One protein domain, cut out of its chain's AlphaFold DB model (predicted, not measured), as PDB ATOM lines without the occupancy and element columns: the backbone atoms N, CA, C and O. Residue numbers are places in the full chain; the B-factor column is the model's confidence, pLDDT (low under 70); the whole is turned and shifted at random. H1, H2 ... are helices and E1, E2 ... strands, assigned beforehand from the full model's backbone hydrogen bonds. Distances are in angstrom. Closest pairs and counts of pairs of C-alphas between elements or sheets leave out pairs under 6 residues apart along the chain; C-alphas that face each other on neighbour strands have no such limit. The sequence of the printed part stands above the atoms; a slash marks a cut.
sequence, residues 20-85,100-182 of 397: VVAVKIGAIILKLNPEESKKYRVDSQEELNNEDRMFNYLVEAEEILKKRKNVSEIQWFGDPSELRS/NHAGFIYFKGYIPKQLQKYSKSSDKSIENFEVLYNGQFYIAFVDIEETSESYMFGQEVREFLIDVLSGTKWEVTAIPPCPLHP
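What this domain is: This is residues 20 to 85 and 100 to 182 of the 397 residues of an uncharacterized protein of uncultured Sporomusa sp (UniProt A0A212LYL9). A strongly twisted six-stranded sheet curls round two helices, H2 and H3, which pack on one face and meet about perpendicular. H1 makes an arm at one end, where residues 41 to 47 stick out; unnamed residues 111 to 127 loop out near the other. The printed part has 149 residues, with three named helices and six named strands in the order E1 H1 H2 E2 E3 E4 E5 H3 E6, class mixed. The antiparallel sheet runs E2 E3 E4 E5 E1 E6; the whole is compact, with a radius of gyration of the C-alphas of 16.6 A, but elongated, spanning 56 by 32 by 29 A.

How they stand to each other: Strand beside strand stand E2, residues 71 to 77, E3, 104 to 110, E4, 128 to 133, E5, 137 to 144, E1, 20 to 32, and E6, 170 to 174. Within hydrogen-bond range are N 75 and O 106 at 2.9 A, N 107 and O 131 at 3.0 A, N 132 and O 139 at 2.9 A, N 24 and O 140 at 2.8 A, and N 29 and O 173 at 2.9 A. Hairpins E3 and E4, and E4 and E5, form a meander, each strand the antiparallel neighbour of the one before. H3, residues 153 to 165, is on the sheet; its closest C-alphas to E1 are Gly 154 and Lys 24, 5.6 A. E5, H3 and E6 form a split strand-helix-strand unit, E1 between its same-way strands, with a right-handed crossover. H2, residues 50 to 66, is on the same face, giving two layers, helices over a sheet. Its residues 61 to 65 touch H3's 164 to 165, closest C-alphas Ile 64 and Leu 165, 6.3 A, about perpendicular at 81 degrees. H1, residues 34 to 43, only grazes the sheet. In H1, H2 and H3 every O i to N i+4 pair is within hydrogen-bond range.

Where its parts are: E1, 37.9 A long, begins at C-alpha 20 (-40.174, -14.899, -24.066). H2 measures 24.8 A and E5 22.4 A. E6 ends at C-alpha 174 (-49.384, -33.646, -42.759).

The domain as a whole: The farthest C-alphas, Gln 45 and Asp 123, are 56.0 A apart. Residues 86 to 99 are cut out, with C-alphas 85 and 100 8.6 A apart. The link E3 to E4 is long. Mean pLDDT of the printed part is 73.9; residues 36 to 56 are among those under 70.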
ATOM      1  N   VAL A  20     -39.110 -14.680 -23.083       85.44
ATOM      2  CA  VAL A  20     -40.174 -14.899 -24.066       85.44
ATOM      3  C   VAL A  20     -39.922 -16.209 -24.799       85.44
ATOM      4  O   VAL A  20     -38.822 -16.459 -25.287       85.44
ATOM      5  N   VAL A  21     -40.957 -17.035 -24.897       87.75
ATOM      6  CA  VAL A  21     -40.932 -18.302 -25.628       87.75
ATOM      7  C   VAL A  21     -41.951 -18.231 -26.753       87.75
ATOM      8  O   VAL A  21     -43.140 -18.037 -26.504       87.75
ATOM      9  N   ALA A  22     -41.496 -18.402 -27.992       88.00
ATOM     10  CA  ALA A  22     -42.385 -18.580 -29.131       88.00
ATOM     11  C   ALA A  22     -42.827 -20.040 -29.205       88.00
ATOM     12  O   ALA A  22     -41.997 -20.946 -29.163       88.00
ATOM     13  N   VAL A  23     -44.127 -20.260 -29.356       87.88
ATOM     14  CA  VAL A  23     -44.763 -21.573 -29.373       87.88
ATOM     15  C   VAL A  23     -45.597 -21.704 -30.641       87.88
ATOM     16  O   VAL A  23     -46.376 -20.822 -31.008       87.88
ATOM     17  N   LYS A  24     -45.424 -22.828 -31.333       87.25
ATOM     18  CA  LYS A  24     -46.139 -23.173 -32.556       87.25
ATOM     19  C   LYS A  24     -46.758 -24.551 -32.418       87.25
ATOM     20  O   LYS A  24     -46.080 -25.510 -32.066       87.25
ATOM     21  N   ILE A  25     -48.037 -24.641 -32.746       84.06
ATOM     22  CA  ILE A  25     -48.811 -25.878 -32.661       84.06
ATOM     23  C   ILE A  25     -49.110 -26.348 -34.081       84.06
ATOM     24  O   ILE A  25     -49.480 -25.551 -34.947       84.06
ATOM     25  N   GLY A  26     -48.960 -27.642 -34.331       83.12
ATOM     26  CA  GLY A  26     -49.322 -28.235 -35.607       83.12
ATOM     27  C   GLY A  26     -49.660 -29.712 -35.490       83.12
ATOM     28  O   GLY A  26     -49.565 -30.307 -34.418       83.12
ATOM     29  N   ALA A  27     -50.062 -30.302 -36.614       80.88
ATOM     30  CA  ALA A  27     -50.502 -31.688 -36.654       80.88
ATOM     31  C   ALA A  27     -49.859 -32.473 -37.811       80.88
ATOM     32  O   ALA A  27     -49.892 -32.062 -38.979       80.88
ATOM     33  N   ILE A  28     -49.266 -33.615 -37.464       78.12
ATOM     34  CA  ILE A  28     -48.697 -34.607 -38.377       78.12
ATOM     35  C   ILE A  28     -49.081 -36.006 -37.890       78.12
ATOM     36  O   ILE A  28     -48.952 -36.323 -36.715       78.12
ATOM     37  N   ILE A  29     -49.556 -36.849 -38.801       73.38
ATOM     38  CA  ILE A  29     -49.981 -38.213 -38.480       73.38
ATOM     39  C   ILE A  29     -48.948 -39.180 -39.010       73.38
ATOM     40  O   ILE A  29     -48.599 -39.119 -40.191       73.38
ATOM     41  N   LEU A  30     -48.558 -40.139 -38.182       70.25
ATOM     42  CA  LEU A  30     -47.859 -41.328 -38.644       70.25
ATOM     43  C   LEU A  30     -48.873 -42.388 -39.047       70.25
ATOM     44  O   LEU A  30     -49.720 -42.796 -38.256       70.25
ATOM     45  N   LYS A  31     -48.792 -42.831 -40.297       67.81
ATOM     46  CA  LYS A  31     -49.594 -43.932 -40.820       67.81
ATOM     47  C   LYS A  31     -48.667 -45.039 -41.276       67.81
ATOM     48  O   LYS A  31     -47.602 -44.776 -41.827       67.81
ATOM     49  N   LEU A  32     -49.076 -46.288 -41.081       64.75
ATOM     50  CA  LEU A  32     -48.423 -47.389 -41.778       64.75
ATOM     51  C   LEU A  32     -48.605 -47.199 -43.280       64.75
ATOM     52  O   LEU A  32     -49.701 -46.863 -43.739       64.75
ATOM     53  N   ASN A  33     -47.548 -47.461 -44.040       71.19
ATOM     54  CA  ASN A  33     -47.663 -47.481 -45.485       71.19
ATOM     55  C   ASN A  33     -48.688 -48.566 -45.919       71.19
ATOM     56  O   ASN A  33     -48.968 -49.514 -45.168       71.19
ATOM     57  N   PRO A  34     -49.258 -48.471 -47.131       70.00
ATOM     58  CA  PRO A  34     -50.286 -49.410 -47.578       70.00
ATOM     59  C   PRO A  34     -49.846 -50.884 -47.618       70.00
ATOM     60  O   PRO A  34     -50.697 -51.771 -47.571       70.00
ATOM     61  N   GLU A  35     -48.547 -51.169 -47.734       73.81
ATOM     62  CA  GLU A  35     -48.008 -52.534 -47.792       73.81
ATOM     63  C   GLU A  35     -47.900 -53.171 -46.403       73.81
ATOM     64  O   GLU A  35     -48.329 -54.307 -46.209       73.81
ATOM     65  N   GLU A  36     -47.392 -52.430 -45.422       68.81
ATOM     66  CA  GLU A  36     -47.313 -52.842 -44.023       68.81
ATOM     67  C   GLU A  36     -48.715 -52.929 -43.419       68.81
ATOM     68  O   GLU A  36     -49.044 -53.932 -42.795       68.81
ATOM     69  N   SER A  37     -49.596 -51.959 -43.700       65.38
ATOM     70  CA  SER A  37     -50.995 -51.992 -43.250       65.38
ATOM     71  C   SER A  37     -51.719 -53.278 -43.680       65.38
ATOM     72  O   SER A  37     -52.491 -53.851 -42.907       65.38
ATOM     73  N   LYS A  38     -51.432 -53.790 -44.886       66.19
ATOM     74  CA  LYS A  38     -51.987 -55.064 -45.371       66.19
ATOM     75  C   LYS A  38     -51.463 -56.276 -44.602       66.19
ATOM     76  O   LYS A  38     -52.249 -57.184 -44.362       66.19
ATOM     77  N   LYS A  39     -50.183 -56.296 -44.208       66.12
ATOM     78  CA  LYS A  39     -49.603 -57.393 -43.407       66.12
ATOM     79  C   LYS A  39     -50.293 -57.490 -42.050       66.12
ATOM     80  O   LYS A  39     -50.788 -58.552 -41.696       66.12
ATOM     81  N   TYR A  40     -50.464 -56.353 -41.375       58.72
ATOM     82  CA  TYR A  40     -51.180 -56.302 -40.099       58.72
ATOM     83  C   TYR A  40     -52.635 -56.774 -40.219       58.72
ATOM     84  O   TYR A  40     -53.082 -57.542 -39.380       58.72
ATOM     85  N   ARG A  41     -53.358 -56.404 -41.288       56.38
ATOM     86  CA  ARG A  41     -54.738 -56.880 -41.522       56.38
ATOM     87  C   ARG A  41     -54.857 -58.388 -41.761       56.38
ATOM     88  O   ARG A  41     -55.933 -58.937 -41.557       56.38
ATOM     89  N   VAL A  42     -53.804 -59.033 -42.259       53.62
ATOM     90  CA  VAL A  42     -53.794 -60.477 -42.542       53.62
ATOM     91  C   VAL A  42     -53.350 -61.273 -41.312       53.62
ATOM     92  O   VAL A  42     -53.894 -62.347 -41.068       53.62
ATOM     93  N   ASP A  43     -52.416 -60.733 -40.526       49.94
ATOM     94  CA  ASP A  43     -51.843 -61.412 -39.360       49.94
ATOM     95  C   ASP A  43     -52.680 -61.232 -38.078       49.94
ATOM     96  O   ASP A  43     -52.632 -62.086 -37.192       49.94
ATOM     97  N   SER A  44     -53.489 -60.170 -37.966       49.47
ATOM     98  CA  SER A  44     -54.343 -59.926 -36.799       49.47
ATOM     99  C   SER A  44     -55.797 -60.358 -37.058       49.47
ATOM    100  O   SER A  44     -56.615 -59.568 -37.527       49.47
ATOM    101  N   GLN A  45     -56.143 -61.613 -36.739       46.88
ATOM    102  CA  GLN A  45     -57.553 -62.002 -36.519       46.88
ATOM    103  C   GLN A  45     -58.119 -61.430 -35.208       46.88
ATOM    104  O   GLN A  45     -59.328 -61.459 -34.998       46.88
ATOM    105  N   GLU A  46     -57.258 -60.897 -34.342       48.62
ATOM    106  CA  GLU A  46     -57.634 -60.108 -33.175       48.62
ATOM    107  C   GLU A  46     -57.583 -58.622 -33.540       48.62
ATOM    108  O   GLU A  46     -56.569 -58.122 -34.033       48.62
ATOM    109  N   GLU A  47     -58.679 -57.907 -33.299       49.50
ATOM    110  CA  GLU A  47     -58.673 -56.448 -33.252       49.50
ATOM    111  C   GLU A  47     -57.737 -56.028 -32.115       49.50
ATOM    112  O   GLU A  47     -58.134 -55.954 -30.957       49.50
ATOM    113  N   LEU A  48     -56.459 -55.796 -32.432       49.19
ATOM    114  CA  LEU A  48     -55.587 -55.025 -31.552       49.19
ATOM    115  C   LEU A  48     -56.340 -53.743 -31.201       49.19
ATOM    116  O   LEU A  48     -56.648 -52.958 -32.107       49.19
ATOM    117  N   ASN A  49     -56.639 -53.566 -29.911       56.47
ATOM    118  CA  ASN A  49     -57.289 -52.369 -29.400       56.47
ATOM    119  C   ASN A  49     -56.493 -51.146 -29.888       56.47
ATOM    120  O   ASN A  49     -55.257 -51.161 -29.904       56.47
ATOM    121  N   ASN A  50     -57.181 -50.103 -30.348       55.41
ATOM    122  CA  ASN A  50     -56.547 -48.947 -30.987       55.41
ATOM    123  C   ASN A  50     -55.531 -48.238 -30.066       55.41
ATOM    124  O   ASN A  50     -54.573 -47.635 -30.551       55.41
ATOM    125  N   GLU A  51     -55.667 -48.409 -28.751       54.22
ATOM    126  CA  GLU A  51     -54.723 -47.970 -27.717       54.22
ATOM    127  C   GLU A  51     -53.325 -48.600 -27.869       54.22
ATOM    128  O   GLU A  51     -52.322 -47.882 -27.911       54.22
ATOM    129  N   ASP A  52     -53.239 -49.922 -28.058       58.22
ATOM    130  CA  ASP A  52     -51.963 -50.630 -28.234       58.22
ATOM    131  C   ASP A  52     -51.259 -50.192 -29.525       58.22
ATOM    132  O   ASP A  52     -50.029 -50.143 -29.606       58.22
ATOM    133  N   ARG A  53     -52.025 -49.827 -30.559       61.19
ATOM    134  CA  ARG A  53     -51.470 -49.304 -31.816       61.19
ATOM    135  C   ARG A  53     -50.813 -47.942 -31.607       61.19
ATOM    136  O   ARG A  53     -49.693 -47.746 -32.070       61.19
ATOM    137  N   MET A  54     -51.473 -47.035 -30.887       59.72
ATOM    138  CA  MET A  54     -50.946 -45.697 -30.597       59.72
ATOM    139  C   MET A  54     -49.700 -45.738 -29.709       59.72
ATOM    140  O   MET A  54     -48.732 -45.027 -29.985       59.72
ATOM    141  N   PHE A  55     -49.683 -46.609 -28.696       65.00
ATOM    142  CA  PHE A  55     -48.490 -46.851 -27.885       65.00
ATOM    143  C   PHE A  55     -47.302 -47.287 -28.750       65.00
ATOM    144  O   PHE A  55     -46.231 -46.675 -28.715       65.00
ATOM    145  N   ASN A  56     -47.518 -48.297 -29.596       67.19
ATOM    146  CA  ASN A  56     -46.493 -48.795 -30.507       67.19
ATOM    147  C   ASN A  56     -46.018 -47.719 -31.499       67.19
ATOM    148  O   ASN A  56     -44.840 -47.700 -31.850       67.19
ATOM    149  N   TYR A  57     -46.892 -46.795 -31.921       71.94
ATOM    150  CA  TYR A  57     -46.498 -45.670 -32.773       71.94
ATOM    151  C   TYR A  57     -45.531 -44.719 -32.083       71.94
ATOM    152  O   TYR A  57     -44.557 -44.298 -32.702       71.94
ATOM    153  N   LEU A  58     -45.782 -44.370 -30.821       74.31
ATOM    154  CA  LEU A  58     -44.894 -43.480 -30.083       74.31
ATOM    155  C   LEU A  58     -43.544 -44.153 -29.793       74.31
ATOM    156  O   LEU A  58     -42.501 -43.545 -30.024       74.31
ATOM    157  N   VAL A  59     -43.543 -45.430 -29.396       77.88
ATOM    158  CA  VAL A  59     -42.303 -46.213 -29.222       77.88
ATOM    159  C   VAL A  59     -41.482 -46.236 -30.512       77.88
ATOM    160  O   VAL A  59     -40.281 -45.975 -30.506       77.88
ATOM    161  N   GLU A  60     -42.124 -46.486 -31.647       77.69
ATOM    162  CA  GLU A  60     -41.432 -46.521 -32.932       77.69
ATOM    163  C   GLU A  60     -40.967 -45.128 -33.384       77.69
ATOM    164  O   GLU A  60     -39.864 -44.989 -33.916       77.69
ATOM    165  N   ALA A  61     -41.758 -44.080 -33.137       81.50
ATOM    166  CA  ALA A  61     -41.351 -42.702 -33.391       81.50
ATOM    167  C   ALA A  61     -40.086 -42.349 -32.596       81.50
ATOM    168  O   ALA A  61     -39.149 -41.789 -33.165       81.50
ATOM    169  N   GLU A  62     -40.010 -42.735 -31.321       86.12
ATOM    170  CA  GLU A  62     -38.813 -42.568 -30.493       86.12
ATOM    171  C   GLU A  62     -37.597 -43.289 -31.100       86.12
ATOM    172  O   GLU A  62     -36.518 -42.705 -31.238       86.12
ATOM    173  N   GLU A  63     -37.761 -44.546 -31.519       86.25
ATOM    174  CA  GLU A  63     -36.693 -45.340 -32.133       86.25
ATOM    175  C   GLU A  63     -36.214 -44.767 -33.475       86.25
ATOM    176  O   GLU A  63     -35.030 -44.873 -33.820       86.25
ATOM    177  N   ILE A  64     -37.107 -44.138 -34.243       87.06
ATOM    178  CA  ILE A  64     -36.745 -43.394 -35.452       87.06
ATOM    179  C   ILE A  64     -35.967 -42.130 -35.074       87.06
ATOM    180  O   ILE A  64     -34.904 -41.883 -35.647       87.06
ATOM    181  N   LEU A  65     -36.448 -41.361 -34.093       89.19
ATOM    182  CA  LEU A  65     -35.820 -40.122 -33.625       89.19
ATOM    183  C   LEU A  65     -34.394 -40.365 -33.106       89.19
ATOM    184  O   LEU A  65     -33.474 -39.652 -33.507       89.19
ATOM    185  N   LYS A  66     -34.163 -41.430 -32.324       89.88
ATOM    186  CA  LYS A  66     -32.831 -41.810 -31.801       89.88
ATOM    187  C   LYS A  66     -31.779 -42.039 -32.890       89.88
ATOM    188  O   LYS A  66     -30.585 -41.886 -32.644       89.88
ATOM    189  N   LYS A  67     -32.194 -42.419 -34.103       89.12
ATOM    190  CA  LYS A  67     -31.287 -42.711 -35.230       89.12
ATOM    191  C   LYS A  67     -30.882 -41.458 -36.012       89.12
ATOM    192  O   LYS A  67     -30.101 -41.553 -36.963       89.12
ATOM    193  N   ARG A  68     -31.425 -40.288 -35.672       89.06
ATOM    194  CA  ARG A  68     -31.331 -39.074 -36.490       89.06
ATOM    195  C   ARG A  68     -30.317 -38.115 -35.881       89.06
ATOM    196  O   ARG A  68     -30.450 -37.684 -34.749       89.06
ATOM    197  N   LYS A  69     -29.300 -37.747 -36.668       88.81
ATOM    198  CA  LYS A  69     -28.175 -36.903 -36.214       88.81
ATOM    199  C   LYS A  69     -28.577 -35.496 -35.762       88.81
ATOM    200  O   LYS A  69     -27.838 -34.879 -35.008       88.81
ATOM    201  N   ASN A  70     -29.711 -35.002 -36.248       90.25
ATOM    202  CA  ASN A  70     -30.217 -33.657 -35.978       90.25
ATOM    203  C   ASN A  70     -31.270 -33.641 -34.855       90.25
ATOM    204  O   ASN A  70     -32.019 -32.674 -34.740       90.25
ATOM    205  N   VAL A  71     -31.367 -34.730 -34.089       93.75
ATOM    206  CA  VAL A  71     -32.270 -34.883 -32.950       93.75
ATOM    207  C   VAL A  71     -31.442 -35.255 -31.723       93.75
ATOM    208  O   VAL A  71     -30.550 -36.100 -31.806       93.75
ATOM    209  N   SER A  72     -31.731 -34.639 -30.582       93.81
ATOM    210  CA  SER A  72     -31.067 -34.924 -29.307       93.81
ATOM    211  C   SER A  72     -32.028 -34.809 -28.125       93.81
ATOM    212  O   SER A  72     -33.150 -34.336 -28.279       93.81
ATOM    213  N   GLU A  73     -31.570 -35.224 -26.939       90.94
ATOM    214  CA  GLU A  73     -32.299 -35.075 -25.666       90.94
ATOM    215  C   GLU A  73     -33.731 -35.631 -25.704       90.94
ATOM    216  O   GLU A  73     -34.683 -34.978 -25.292       90.94
ATOM    217  N   ILE A  74     -33.881 -36.857 -26.211       90.94
ATOM    218  CA  ILE A  74     -35.185 -37.517 -26.311       90.94
ATOM    219  C   ILE A  74     -35.641 -37.968 -24.918       90.94
ATOM    220  O   ILE A  74     -34.904 -38.681 -24.232       90.94
ATOM    221  N   GLN A  75     -36.839 -37.559 -24.502       87.69
ATOM    222  CA  GLN A  75     -37.432 -37.899 -23.205       87.69
ATOM    223  C   GLN A  75     -38.927 -38.191 -23.345       87.69
ATOM    224  O   GLN A  75     -39.597 -37.626 -24.206       87.69
ATOM    225  N   TRP A  76     -39.457 -39.049 -22.476       81.38
ATOM    226  CA  TRP A  76     -40.890 -39.320 -22.387       81.38
ATOM    227  C   TRP A  76     -41.515 -38.574 -21.219       81.38
ATOM    228  O   TRP A  76     -40.956 -38.550 -20.123       81.38
ATOM    229  N   PHE A  77     -42.703 -38.030 -21.454       74.81
ATOM    230  CA  PHE A  77     -43.530 -37.380 -20.447       74.81
ATOM    231  C   PHE A  77     -44.921 -38.017 -20.420       74.81
ATOM    232  O   PHE A  77     -45.569 -38.117 -21.461       74.81
ATOM    233  N   GLY A  78     -45.375 -38.411 -19.226       65.06
ATOM    234  CA  GLY A  78     -46.610 -39.178 -19.014       65.06
ATOM    235  C   GLY A  78     -46.396 -40.695 -19.079       65.06
ATOM    236  O   GLY A  78     -45.353 -41.156 -19.545       65.06
ATOM    237  N   ASP A  79     -47.364 -41.466 -18.573       53.72
ATOM    238  CA  ASP A  79     -47.372 -42.925 -18.691       53.72
ATOM    239  C   ASP A  79     -48.274 -43.341 -19.863       53.72
ATOM    240  O   ASP A  79     -49.501 -43.228 -19.781       53.72
ATOM    241  N   PRO A  80     -47.703 -43.886 -20.947       48.28
ATOM    242  CA  PRO A  80     -48.489 -44.429 -22.041       48.28
ATOM    243  C   PRO A  80     -49.339 -45.650 -21.654       48.28
ATOM    244  O   PRO A  80     -50.029 -46.182 -22.508       48.28
ATOM    245  N   SER A  81     -49.276 -46.159 -20.423       42.38
ATOM    246  CA  SER A  81     -50.096 -47.267 -19.923       42.38
ATOM    247  C   SER A  81     -51.284 -46.821 -19.052       42.38
ATOM    248  O   SER A  81     -52.199 -47.616 -18.812       42.38
ATOM    249  N   GLU A  82     -51.355 -45.536 -18.674       43.19
ATOM    250  CA  GLU A  82     -52.501 -44.905 -17.985       43.19
ATOM    251  C   GLU A  82     -53.634 -44.482 -18.954       43.19
ATOM    252  O   GLU A  82     -54.615 -43.861 -18.551       43.19
ATOM    253  N   LEU A  83     -53.561 -44.911 -20.222       46.62
ATOM    254  CA  LEU A  83     -54.488 -44.651 -21.344       46.62
ATOM    255  C   LEU A  83     -55.954 -45.115 -21.155       46.62
ATOM    256  O   LEU A  83     -56.757 -45.012 -22.076       46.62
ATOM    257  N   ARG A  84     -56.331 -45.648 -19.987       36.72
ATOM    258  CA  ARG A  84     -57.504 -46.529 -19.813       36.72
ATOM    259  C   ARG A  84     -58.863 -45.854 -19.637       36.72
ATOM    260  O   ARG A  84     -59.862 -46.560 -19.503       36.72
ATOM    261  N   SER A  85     -58.960 -44.532 -19.564       36.50
ATOM    262  CA  SER A  85     -60.241 -43.912 -19.211       36.50
ATOM    263  C   SER A  85     -60.492 -42.617 -19.956       36.50
ATOM    264  O   SER A  85     -60.058 -41.564 -19.503       36.50
ATOM    265  N   ASN A 100     -57.286 -40.397 -27.848       41.59
ATOM    266  CA  ASN A 100     -57.301 -40.120 -26.407       41.59
ATOM    267  C   ASN A 100     -55.921 -40.519 -25.840       41.59
ATOM    268  O   ASN A 100     -55.400 -41.581 -26.170       41.59
ATOM    269  N   HIS A 101     -55.277 -39.615 -25.095       55.81
ATOM    270  CA  HIS A 101     -53.819 -39.577 -24.880       55.81
ATOM    271  C   HIS A 101     -53.386 -39.840 -23.432       55.81
ATOM    272  O   HIS A 101     -54.151 -39.569 -22.513       55.81
ATOM    273  N   ALA A 102     -52.106 -40.214 -23.247       48.56
ATOM    274  CA  ALA A 102     -51.374 -40.069 -21.976       48.56
ATOM    275  C   ALA A 102     -49.828 -39.941 -22.107       48.56
ATOM    276  O   ALA A 102     -49.131 -40.030 -21.102       48.56
ATOM    277  N   GLY A 103     -49.257 -39.720 -23.305       69.69
ATOM    278  CA  GLY A 103     -47.794 -39.646 -23.477       69.69
ATOM    279  C   GLY A 103     -47.321 -38.633 -24.523       69.69
ATOM    280  O   GLY A 103     -47.877 -38.561 -25.620       69.69
ATOM    281  N   PHE A 104     -46.274 -37.879 -24.191       80.19
ATOM    282  CA  PHE A 104     -45.532 -37.004 -25.099       80.19
ATOM    283  C   PHE A 104     -44.079 -37.462 -25.199       80.19
ATOM    284  O   PHE A 104     -43.449 -37.798 -24.197       80.19
ATOM    285  N   ILE A 105     -43.530 -37.404 -26.407       88.06
ATOM    286  CA  ILE A 105     -42.096 -37.489 -26.651       88.06
ATOM    287  C   ILE A 105     -41.582 -36.062 -26.784       88.06
ATOM    288  O   ILE A 105     -42.012 -35.312 -27.662       88.06
ATOM    289  N   TYR A 106     -40.660 -35.703 -25.909       91.31
ATOM    290  CA  TYR A 106     -39.863 -34.494 -25.993       91.31
ATOM    291  C   TYR A 106     -38.568 -34.773 -26.747       91.31
ATOM    292  O   TYR A 106     -37.963 -35.828 -26.555       91.31
ATOM    293  N   PHE A 107     -38.119 -33.827 -27.567       94.38
ATOM    294  CA  PHE A 107     -36.771 -33.831 -28.131       94.38
ATOM    295  C   PHE A 107     -36.353 -32.436 -28.602       94.38
ATOM    296  O   PHE A 107     -37.184 -31.579 -28.909       94.38
ATOM    297  N   LYS A 108     -35.040 -32.242 -28.737       95.25
ATOM    298  CA  LYS A 108     -34.439 -31.072 -29.383       95.25
ATOM    299  C   LYS A 108     -34.124 -31.375 -30.839       95.25
ATOM    300  O   LYS A 108     -33.583 -32.437 -31.149       95.25
ATOM    301  N   GLY A 109     -34.465 -30.448 -31.726       93.94
ATOM    302  CA  GLY A 109     -34.215 -30.528 -33.160       93.94
ATOM    303  C   GLY A 109     -33.262 -29.437 -33.642       93.94
ATOM    304  O   GLY A 109     -33.227 -28.336 -33.093       93.94
ATOM    305  N   TYR A 110     -32.505 -29.754 -34.696       92.88
ATOM    306  CA  TYR A 110     -31.613 -28.816 -35.373       92.88
ATOM    307  C   TYR A 110     -31.827 -28.815 -36.895       92.88
ATOM    308  O   TYR A 110     -31.685 -29.844 -37.562       92.88
ATOM    309  N   ILE A 111     -32.127 -27.647 -37.470       90.31
ATOM    310  CA  ILE A 111     -32.215 -27.432 -38.920       90.31
ATOM    311  C   ILE A 111     -31.252 -26.302 -39.305       90.31
ATOM    312  O   ILE A 111     -31.558 -25.135 -39.056       90.31
ATOM    313  N   PRO A 112     -30.126 -26.607 -39.978       87.00
ATOM    314  CA  PRO A 112     -29.228 -25.583 -40.500       87.00
ATOM    315  C   PRO A 112     -29.972 -24.576 -41.384       87.00
ATOM    316  O   PRO A 112     -30.759 -24.979 -42.243       87.00
ATOM    317  N   LYS A 113     -29.642 -23.287 -41.277       84.38
ATOM    318  CA  LYS A 113     -30.225 -22.175 -42.050       84.38
ATOM    319  C   LYS A 113     -30.254 -22.449 -43.553       84.38
ATOM    320  O   LYS A 113     -31.197 -22.084 -44.244       84.38
ATOM    321  N   GLN A 114     -29.235 -23.135 -44.066       84.69
ATOM    322  CA  GLN A 114     -29.110 -23.491 -45.484       84.69
ATOM    323  C   GLN A 114     -30.216 -24.443 -45.977       84.69
ATOM    324  O   GLN A 114     -30.540 -24.440 -47.165       84.69
ATOM    325  N   LEU A 115     -30.777 -25.257 -45.078       83.94
ATOM    326  CA  LEU A 115     -31.837 -26.224 -45.373       83.94
ATOM    327  C   LEU A 115     -33.242 -25.666 -45.113       83.94
ATOM    328  O   LEU A 115     -34.210 -26.240 -45.607       83.94
ATOM    329  N   GLN A 116     -33.352 -24.546 -44.395       83.94
ATOM    330  CA  GLN A 116     -34.632 -23.901 -44.117       83.94
ATOM    331  C   GLN A 116     -35.224 -23.340 -45.417       83.94
ATOM    332  O   GLN A 116     -34.534 -22.670 -46.188       83.94
ATOM    333  N   LYS A 117     -36.485 -23.662 -45.721       83.12
ATOM    334  CA  LYS A 117     -37.152 -23.316 -46.995       83.12
ATOM    335  C   LYS A 117     -37.826 -21.941 -46.957       83.12
ATOM    336  O   LYS A 117     -37.821 -21.239 -47.967       83.12
ATOM    337  N   TYR A 118     -38.377 -21.570 -45.811       78.62
ATOM    338  CA  TYR A 118     -39.279 -20.445 -45.571       78.62
ATOM    339  C   TYR A 118     -38.592 -19.255 -44.886       78.62
ATOM    340  O   TYR A 118     -39.094 -18.138 -44.972       78.62
ATOM    341  N   SER A 119     -37.430 -19.454 -44.257       71.69
ATOM    342  CA  SER A 119     -36.660 -18.398 -43.569       71.69
ATOM    343  C   SER A 119     -35.409 -17.922 -44.330       71.69
ATOM    344  O   SER A 119     -34.618 -17.148 -43.791       71.69
ATOM    345  N   LYS A 120     -35.215 -18.342 -45.594       63.34
ATOM    346  CA  LYS A 120     -33.983 -18.080 -46.378       63.34
ATOM    347  C   LYS A 120     -33.590 -16.605 -46.484       63.34
ATOM    348  O   LYS A 120     -32.411 -16.308 -46.649       63.34
ATOM    349  N   SER A 121     -34.566 -15.702 -46.428       59.38
ATOM    350  CA  SER A 121     -34.374 -14.252 -46.526       59.38
ATOM    351  C   SER A 121     -34.325 -13.534 -45.174       59.38
ATOM    352  O   SER A 121     -34.193 -12.315 -45.165       59.38
ATOM    353  N   SER A 122     -34.464 -14.252 -44.053       66.75
ATOM    354  CA  SER A 122     -34.385 -13.672 -42.709       66.75
ATOM    355  C   SER A 122     -32.964 -13.781 -42.156       66.75
ATOM    356  O   SER A 122     -32.323 -14.835 -42.223       66.75
ATOM    357  N   ASP A 123     -32.470 -12.699 -41.560       64.12
ATOM    358  CA  ASP A 123     -31.222 -12.725 -40.795       64.12
ATOM    359  C   ASP A 123     -31.378 -13.525 -39.492       64.12
ATOM    360  O   ASP A 123     -30.425 -14.172 -39.056       64.12
ATOM    361  N   LYS A 124     -32.602 -13.602 -38.957       67.69
ATOM    362  CA  LYS A 124     -32.975 -14.319 -37.735       67.69
ATOM    363  C   LYS A 124     -33.640 -15.659 -38.083       67.69
ATOM    364  O   LYS A 124     -34.863 -15.787 -38.132       67.69
ATOM    365  N   SER A 125     -32.816 -16.660 -38.400       77.00
ATOM    366  CA  SER A 125     -33.254 -18.043 -38.638       77.00
ATOM    367  C   SER A 125     -33.165 -18.865 -37.357       77.00
ATOM    368  O   SER A 125     -32.107 -18.914 -36.729       77.00
ATOM    369  N   ILE A 126     -34.242 -19.561 -37.010       85.12
ATOM    370  CA  ILE A 126     -34.276 -20.443 -35.843       85.12
ATOM    371  C   ILE A 126     -33.726 -21.803 -36.255       85.12
ATOM    372  O   ILE A 126     -34.395 -22.558 -36.954       85.12
ATOM    373  N   GLU A 127     -32.477 -22.091 -35.895       87.81
ATOM    374  CA  GLU A 127     -31.837 -23.369 -36.230       87.81
ATOM    375  C   GLU A 127     -32.061 -24.441 -35.163       87.81
ATOM    376  O   GLU A 127     -32.130 -25.612 -35.514       87.81
ATOM    377  N   ASN A 128     -32.201 -24.056 -33.891       91.62
ATOM    378  CA  ASN A 128     -32.456 -24.966 -32.773       91.62
ATOM    379  C   ASN A 128     -33.859 -24.729 -32.222       91.62
ATOM    380  O   ASN A 128     -34.266 -23.582 -32.044       91.62
ATOM    381  N   PHE A 129     -34.580 -25.806 -31.946       92.38
ATOM    382  CA  PHE A 129     -35.929 -25.760 -31.391       92.38
ATOM    383  C   PHE A 129     -36.203 -27.012 -30.564       92.38
ATOM    384  O   PHE A 129     -35.517 -28.031 -30.687       92.38
ATOM    385  N   GLU A 130     -37.239 -26.942 -29.748       94.44
ATOM    386  CA  GLU A 130     -37.701 -28.045 -28.917       94.44
ATOM    387  C   GLU A 130     -39.093 -28.474 -29.369       94.44
ATOM    388  O   GLU A 130     -39.867 -27.653 -29.865       94.44
ATOM    389  N   VAL A 131     -39.404 -29.765 -29.249       93.31
ATOM    390  CA  VAL A 131     -40.685 -30.322 -29.691       93.31
ATOM    391  C   VAL A 131     -41.254 -31.256 -28.637       93.31
ATOM    392  O   VAL A 131     -40.574 -32.174 -28.191       93.31
ATOM    393  N   LEU A 132     -42.530 -31.061 -28.310       90.31
ATOM    394  CA  LEU A 132     -43.388 -32.066 -27.686       90.31
ATOM    395  C   LEU A 132     -44.256 -32.703 -28.766       90.31
ATOM    396  O   LEU A 132     -44.951 -31.988 -29.481       90.31
ATOM    397  N   TYR A 133     -44.239 -34.026 -28.887       86.81
ATOM    398  CA  TYR A 133     -44.998 -34.760 -29.897       86.81
ATOM    399  C   TYR A 133     -45.771 -35.924 -29.283       86.81
ATOM    400  O   TYR A 133     -45.199 -36.730 -28.557       86.81
ATOM    401  N   ASN A 134     -47.060 -36.044 -29.599       78.50
ATOM    402  CA  ASN A 134     -47.932 -37.091 -29.048       78.50
ATOM    403  C   ASN A 134     -48.458 -38.085 -30.098       78.50
ATOM    404  O   ASN A 134     -49.453 -38.770 -29.863       78.50
ATOM    405  N   GLY A 135     -47.810 -38.166 -31.264       75.62
ATOM    406  CA  GLY A 135     -48.207 -39.082 -32.340       75.62
ATOM    407  C   GLY A 135     -49.189 -38.479 -33.350       75.62
ATOM    408  O   GLY A 135     -49.407 -39.070 -34.408       75.62
ATOM    409  N   GLN A 136     -49.771 -37.317 -33.039       75.38
ATOM    410  CA  GLN A 136     -50.734 -36.618 -33.900       75.38
ATOM    411  C   GLN A 136     -50.473 -35.110 -33.946       75.38
ATOM    412  O   GLN A 136     -50.445 -34.498 -35.015       75.38
ATOM    413  N   PHE A 137     -50.247 -34.509 -32.782       80.94
ATOM    414  CA  PHE A 137     -49.970 -33.094 -32.600       80.94
ATOM    415  C   PHE A 137     -48.539 -32.903 -32.134       80.94
ATOM    416  O   PHE A 137     -48.000 -33.710 -31.371       80.94
ATOM    417  N   TYR A 138     -47.938 -31.811 -32.586       87.19
ATOM    418  CA  TYR A 138     -46.670 -31.341 -32.069       87.19
ATOM    419  C   TYR A 138     -46.787 -29.900 -31.589       87.19
ATOM    420  O   TYR A 138     -47.526 -29.089 -32.154       87.19
ATOM    421  N   ILE A 139     -46.003 -29.592 -30.567       89.12
ATOM    422  CA  ILE A 139     -45.777 -28.244 -30.067       89.12
ATOM    423  C   ILE A 139     -44.296 -27.978 -30.201       89.12
ATOM    424  O   ILE A 139     -43.490 -28.602 -29.519       89.12
ATOM    425  N   ALA A 140     -43.956 -27.074 -31.107       90.88
ATOM    426  CA  ALA A 140     -42.604 -26.599 -31.298       90.88
ATOM    427  C   ALA A 140     -42.414 -25.303 -30.517       90.88
ATOM    428  O   ALA A 140     -43.254 -24.407 -30.612       90.88
ATOM    429  N   PHE A 141     -41.320 -25.177 -29.780       91.38
ATOM    430  CA  PHE A 141     -41.049 -23.969 -29.016       91.38
ATOM    431  C   PHE A 141     -39.570 -23.605 -28.989       91.38
ATOM    432  O   PHE A 141     -38.692 -24.432 -29.249       91.38
ATOM    433  N   VAL A 142     -39.313 -22.323 -28.742       90.06
ATOM    434  CA  VAL A 142     -37.978 -21.730 -28.773       90.06
ATOM    435  C   VAL A 142     -37.946 -20.436 -27.966       90.06
ATOM    436  O   VAL A 142     -38.873 -19.627 -28.031       90.06
ATOM    437  N   ASP A 143     -36.862 -20.244 -27.218       87.31
ATOM    438  CA  ASP A 143     -36.588 -18.996 -26.511       87.31
ATOM    439  C   ASP A 143     -36.228 -17.897 -27.526       87.31
ATOM    440  O   ASP A 143     -35.360 -18.084 -28.382       87.31
ATOM    441  N   ILE A 144     -36.903 -16.748 -27.442       83.12
ATOM    442  CA  ILE A 144     -36.706 -15.605 -28.340       83.12
ATOM    443  C   ILE A 144     -36.407 -14.333 -27.549       83.12
ATOM    444  O   ILE A 144     -36.887 -14.138 -26.435       83.12
ATOM    445  N   GLU A 145     -35.622 -13.443 -28.152       74.19
ATOM    446  CA  GLU A 145     -35.267 -12.158 -27.540       74.19
ATOM    447  C   GLU A 145     -36.355 -11.089 -27.763       74.19
ATOM    448  O   GLU A 145     -36.541 -10.214 -26.922       74.19
ATOM    449  N   GLU A 146     -37.099 -11.163 -28.876       66.69
ATOM    450  CA  GLU A 146     -38.099 -10.162 -29.276       66.69
ATOM    451  C   GLU A 146     -39.329 -10.815 -29.937       66.69
ATOM    452  O   GLU A 146     -39.198 -11.691 -30.798       66.69
ATOM    453  N   THR A 147     -40.529 -10.346 -29.569       60.84
ATOM    454  CA  THR A 147     -41.844 -10.853 -30.024       60.84
ATOM    455  C   THR A 147     -42.236 -10.416 -31.435       60.84
ATOM    456  O   THR A 147     -43.178 -10.958 -32.000       60.84
ATOM    457  N   SER A 148     -41.554  -9.427 -32.022       53.03
ATOM    458  CA  SER A 148     -42.063  -8.700 -33.195       53.03
ATOM    459  C   SER A 148     -41.868  -9.393 -34.544       53.03
ATOM    460  O   SER A 148     -42.187  -8.802 -35.579       53.03
ATOM    461  N   GLU A 149     -41.305 -10.598 -34.576       56.50
ATOM    462  CA  GLU A 149     -40.999 -11.282 -35.827       56.50
ATOM    463  C   GLU A 149     -41.875 -12.516 -36.003       56.50
ATOM    464  O   GLU A 149     -41.887 -13.431 -35.188       56.50
ATOM    465  N   SER A 150     -42.625 -12.542 -37.107       53.53
ATOM    466  CA  SER A 150     -43.379 -13.722 -37.514       53.53
ATOM    467  C   SER A 150     -42.391 -14.810 -37.928       53.53
ATOM    468  O   SER A 150     -41.895 -14.855 -39.057       53.53
ATOM    469  N   TYR A 151     -42.052 -15.679 -36.981       65.44
ATOM    470  CA  TYR A 151     -41.134 -16.775 -37.220       65.44
ATOM    471  C   TYR A 151     -41.880 -17.907 -37.942       65.44
ATOM    472  O   TYR A 151     -42.675 -18.641 -37.352       65.44
ATOM    473  N   MET A 152     -41.568 -18.112 -39.224       74.31
ATOM    474  CA  MET A 152     -42.027 -19.268 -40.016       74.31
ATOM    475  C   MET A 152     -41.423 -20.608 -39.537       74.31
ATOM    476  O   MET A 152     -41.591 -21.635 -40.194       74.31
ATOM    477  N   PHE A 153     -40.725 -20.624 -38.392       80.62
ATOM    478  CA  PHE A 153     -39.988 -21.784 -37.880       80.62
ATOM    479  C   PHE A 153     -40.875 -22.999 -37.659       80.62
ATOM    480  O   PHE A 153     -40.446 -24.114 -37.916       80.62
ATOM    481  N   GLY A 154     -42.133 -22.808 -37.267       83.75
ATOM    482  CA  GLY A 154     -43.043 -23.928 -37.109       83.75
ATOM    483  C   GLY A 154     -43.215 -24.745 -38.402       83.75
ATOM    484  O   GLY A 154     -43.398 -25.958 -38.349       83.75
ATOM    485  N   GLN A 155     -43.102 -24.113 -39.580       84.44
ATOM    486  CA  GLN A 155     -43.305 -24.788 -40.863       84.44
ATOM    487  C   GLN A 155     -42.035 -25.549 -41.220       84.44
ATOM    488  O   GLN A 155     -42.118 -26.659 -41.736       84.44
ATOM    489  N   GLU A 156     -40.873 -24.997 -40.866       86.94
ATOM    490  CA  GLU A 156     -39.603 -25.723 -40.908       86.94
ATOM    491  C   GLU A 156     -39.641 -26.949 -39.993       86.94
ATOM    492  O   GLU A 156     -39.248 -28.032 -40.417       86.94
ATOM    493  N   VAL A 157     -40.179 -26.815 -38.775       89.00
ATOM    494  CA  VAL A 157     -40.329 -27.931 -37.828       89.00
ATOM    495  C   VAL A 157     -41.252 -28.997 -38.405       89.00
ATOM    496  O   VAL A 157     -40.926 -30.176 -38.354       89.00
ATOM    497  N   ARG A 158     -42.376 -28.614 -39.018       87.75
ATOM    498  CA  ARG A 158     -43.286 -29.560 -39.676       87.75
ATOM    499  C   ARG A 158     -42.586 -30.377 -40.756       87.75
ATOM    500  O   ARG A 158     -42.696 -31.598 -40.762       87.75
ATOM    501  N   GLU A 159     -41.890 -29.704 -41.671       87.25
ATOM    502  CA  GLU A 159     -41.153 -30.354 -42.761       87.25
ATOM    503  C   GLU A 159     -40.036 -31.242 -42.217       87.25
ATOM    504  O   GLU A 159     -39.850 -32.360 -42.687       87.25
ATOM    505  N   PHE A 160     -39.345 -30.782 -41.175       89.62
ATOM    506  CA  PHE A 160     -38.365 -31.580 -40.459       89.62
ATOM    507  C   PHE A 160     -38.983 -32.842 -39.867       89.62
ATOM    508  O   PHE A 160     -38.428 -33.918 -40.049       89.62
ATOM    509  N   LEU A 161     -40.139 -32.753 -39.208       88.81
ATOM    510  CA  LEU A 161     -40.804 -33.924 -38.642       88.81
ATOM    511  C   LEU A 161     -41.279 -34.891 -39.723       88.81
ATOM    512  O   LEU A 161     -41.149 -36.100 -39.542       88.81
ATOM    513  N   ILE A 162     -41.768 -34.378 -40.856       88.06
ATOM    514  CA  ILE A 162     -42.095 -35.198 -42.028       88.06
ATOM    515  C   ILE A 162     -40.851 -35.957 -42.493       88.06
ATOM    516  O   ILE A 162     -40.908 -37.177 -42.600       88.06
ATOM    517  N   ASP A 163     -39.719 -35.290 -42.700       87.38
ATOM    518  CA  ASP A 163     -38.485 -35.938 -43.165       87.38
ATOM    519  C   ASP A 163     -37.908 -36.930 -42.141       87.38
ATOM    520  O   ASP A 163     -37.437 -38.017 -42.489       87.38
ATOM    521  N   VAL A 164     -37.925 -36.561 -40.861       87.62
ATOM    522  CA  VAL A 164     -37.293 -37.320 -39.778       87.62
ATOM    523  C   VAL A 164     -38.104 -38.560 -39.432       87.62
ATOM    524  O   VAL A 164     -37.508 -39.630 -39.269       87.62
ATOM    525  N   LEU A 165     -39.429 -38.440 -39.351       84.06
ATOM    526  CA  LEU A 165     -40.319 -39.541 -38.986       84.06
ATOM    527  C   LEU A 165     -40.736 -40.400 -40.187       84.06
ATOM    528  O   LEU A 165     -41.164 -41.538 -39.992       84.06
ATOM    529  N   SER A 166     -40.574 -39.912 -41.423       80.88
ATOM    530  CA  SER A 166     -40.787 -40.744 -42.612       80.88
ATOM    531  C   SER A 166     -39.760 -41.874 -42.665       80.88
ATOM    532  O   SER A 166     -38.548 -41.677 -42.506       80.88
ATOM    533  N   GLY A 167     -40.250 -43.086 -42.913       72.69
ATOM    534  CA  GLY A 167     -39.439 -44.296 -42.925       72.69
ATOM    535  C   GLY A 167     -39.936 -45.320 -43.936       72.69
ATOM    536  O   GLY A 167     -40.892 -45.099 -44.669       72.69
ATOM    537  N   THR A 168     -39.290 -46.483 -43.971       64.50
ATOM    538  CA  THR A 168     -39.682 -47.572 -44.879       64.50
ATOM    539  C   THR A 168     -41.059 -48.137 -44.560       64.50
ATOM    540  O   THR A 168     -41.746 -48.567 -45.477       64.50
ATOM    541  N   LYS A 169     -41.470 -48.128 -43.287       67.12
ATOM    542  CA  LYS A 169     -42.773 -48.633 -42.827       67.12
ATOM    543  C   LYS A 169     -43.828 -47.546 -42.631       67.12
ATOM    544  O   LYS A 169     -45.019 -47.838 -42.718       67.12
ATOM    545  N   TRP A 170     -43.393 -46.317 -42.372       69.06
ATOM    546  CA  TRP A 170     -44.238 -45.223 -41.905       69.06
ATOM    547  C   TRP A 170     -44.279 -44.095 -42.917       69.06
ATOM    548  O   TRP A 170     -43.241 -43.575 -43.329       69.06
ATOM    549  N   GLU A 171     -45.492 -43.708 -43.275       71.75
ATOM    550  CA  GLU A 171     -45.796 -42.533 -44.068       71.75
ATOM    551  C   GLU A 171     -46.289 -41.424 -43.139       71.75
ATOM    552  O   GLU A 171     -47.201 -41.624 -42.330       71.75
ATOM    553  N   VAL A 172     -45.695 -40.239 -43.253       72.56
ATOM    554  CA  VAL A 172     -46.149 -39.068 -42.503       72.56
ATOM    555  C   VAL A 172     -47.181 -38.326 -43.346       72.56
ATOM    556  O   VAL A 172     -46.876 -37.822 -44.424       72.56
ATOM    557  N   THR A 173     -48.411 -38.219 -42.847       71.25
ATOM    558  CA  THR A 173     -49.446 -37.370 -43.443       71.25
ATOM    559  C   THR A 173     -49.549 -36.068 -42.670       71.25
ATOM    560  O   THR A 173     -49.954 -36.038 -41.509       71.25
ATOM    561  N   ALA A 174     -49.237 -34.967 -43.335       70.38
ATOM    562  CA  ALA A 174     -49.384 -33.646 -42.759       70.38
ATOM    563  C   ALA A 174     -50.848 -33.176 -42.870       70.38
ATOM    564  O   ALA A 174     -51.425 -33.197 -43.957       70.38
ATOM    565  N   ILE A 175     -51.454 -32.719 -41.769       65.56
ATOM    566  CA  ILE A 175     -52.860 -32.278 -41.766       65.56
ATOM    567  C   ILE A 175     -52.933 -30.767 -42.027       65.56
ATOM    568  O   ILE A 175     -52.194 -30.020 -41.384       65.56
ATOM    569  N   PRO A 176     -53.772 -30.286 -42.961       58.03
ATOM    570  CA  PRO A 176     -53.990 -28.858 -43.166       58.03
ATOM    571  C   PRO A 176     -55.108 -28.276 -42.262       58.03
ATOM    572  O   PRO A 176     -56.020 -29.008 -41.871       58.03
ATOM    573  N   PRO A 177     -55.103 -26.949 -42.017       51.50
ATOM    574  CA  PRO A 177     -54.159 -25.978 -42.541       51.50
ATOM    575  C   PRO A 177     -52.817 -26.057 -41.813       51.50
ATOM    576  O   PRO A 177     -52.728 -26.386 -40.635       51.50
ATOM    577  N   CYS A 178     -51.764 -25.679 -42.523       53.72
ATOM    578  CA  CYS A 178     -50.658 -24.966 -41.897       53.72
ATOM    579  C   CYS A 178     -50.138 -23.957 -42.923       53.72
ATOM    580  O   CYS A 178     -49.959 -24.323 -44.087       53.72
ATOM    581  N   PRO A 179     -50.005 -22.691 -42.499       48.44
ATOM    582  CA  PRO A 179     -48.784 -22.323 -41.796       48.44
ATOM    583  C   PRO A 179     -49.074 -21.687 -40.422       48.44
ATOM    584  O   PRO A 179     -49.417 -20.522 -40.317       48.44
ATOM    585  N   LEU A 180     -48.970 -22.530 -39.395       58.78
ATOM    586  CA  LEU A 180     -48.846 -22.325 -37.938       58.78
ATOM    587  C   LEU A 180     -49.335 -21.012 -37.344       58.78
ATOM    588  O   LEU A 180     -48.575 -20.063 -37.149       58.78
ATOM    589  N   HIS A 181     -50.584 -21.091 -36.917       64.69
ATOM    590  CA  HIS A 181     -51.232 -20.154 -36.033       64.69
ATOM    591  C   HIS A 181     -52.058 -20.960 -34.999       64.69
ATOM    592  O   HIS A 181     -52.478 -22.085 -35.303       64.69
ATOM    593  N   PRO A 182     -52.335 -20.414 -33.804       65.44
ATOM    594  CA  PRO A 182     -51.972 -19.065 -33.381       65.44
ATOM    595  C   PRO A 182     -50.477 -18.935 -33.069       65.44
ATOM    596  O   PRO A 182     -49.814 -19.916 -32.729       65.44
TER     597      PRO A 182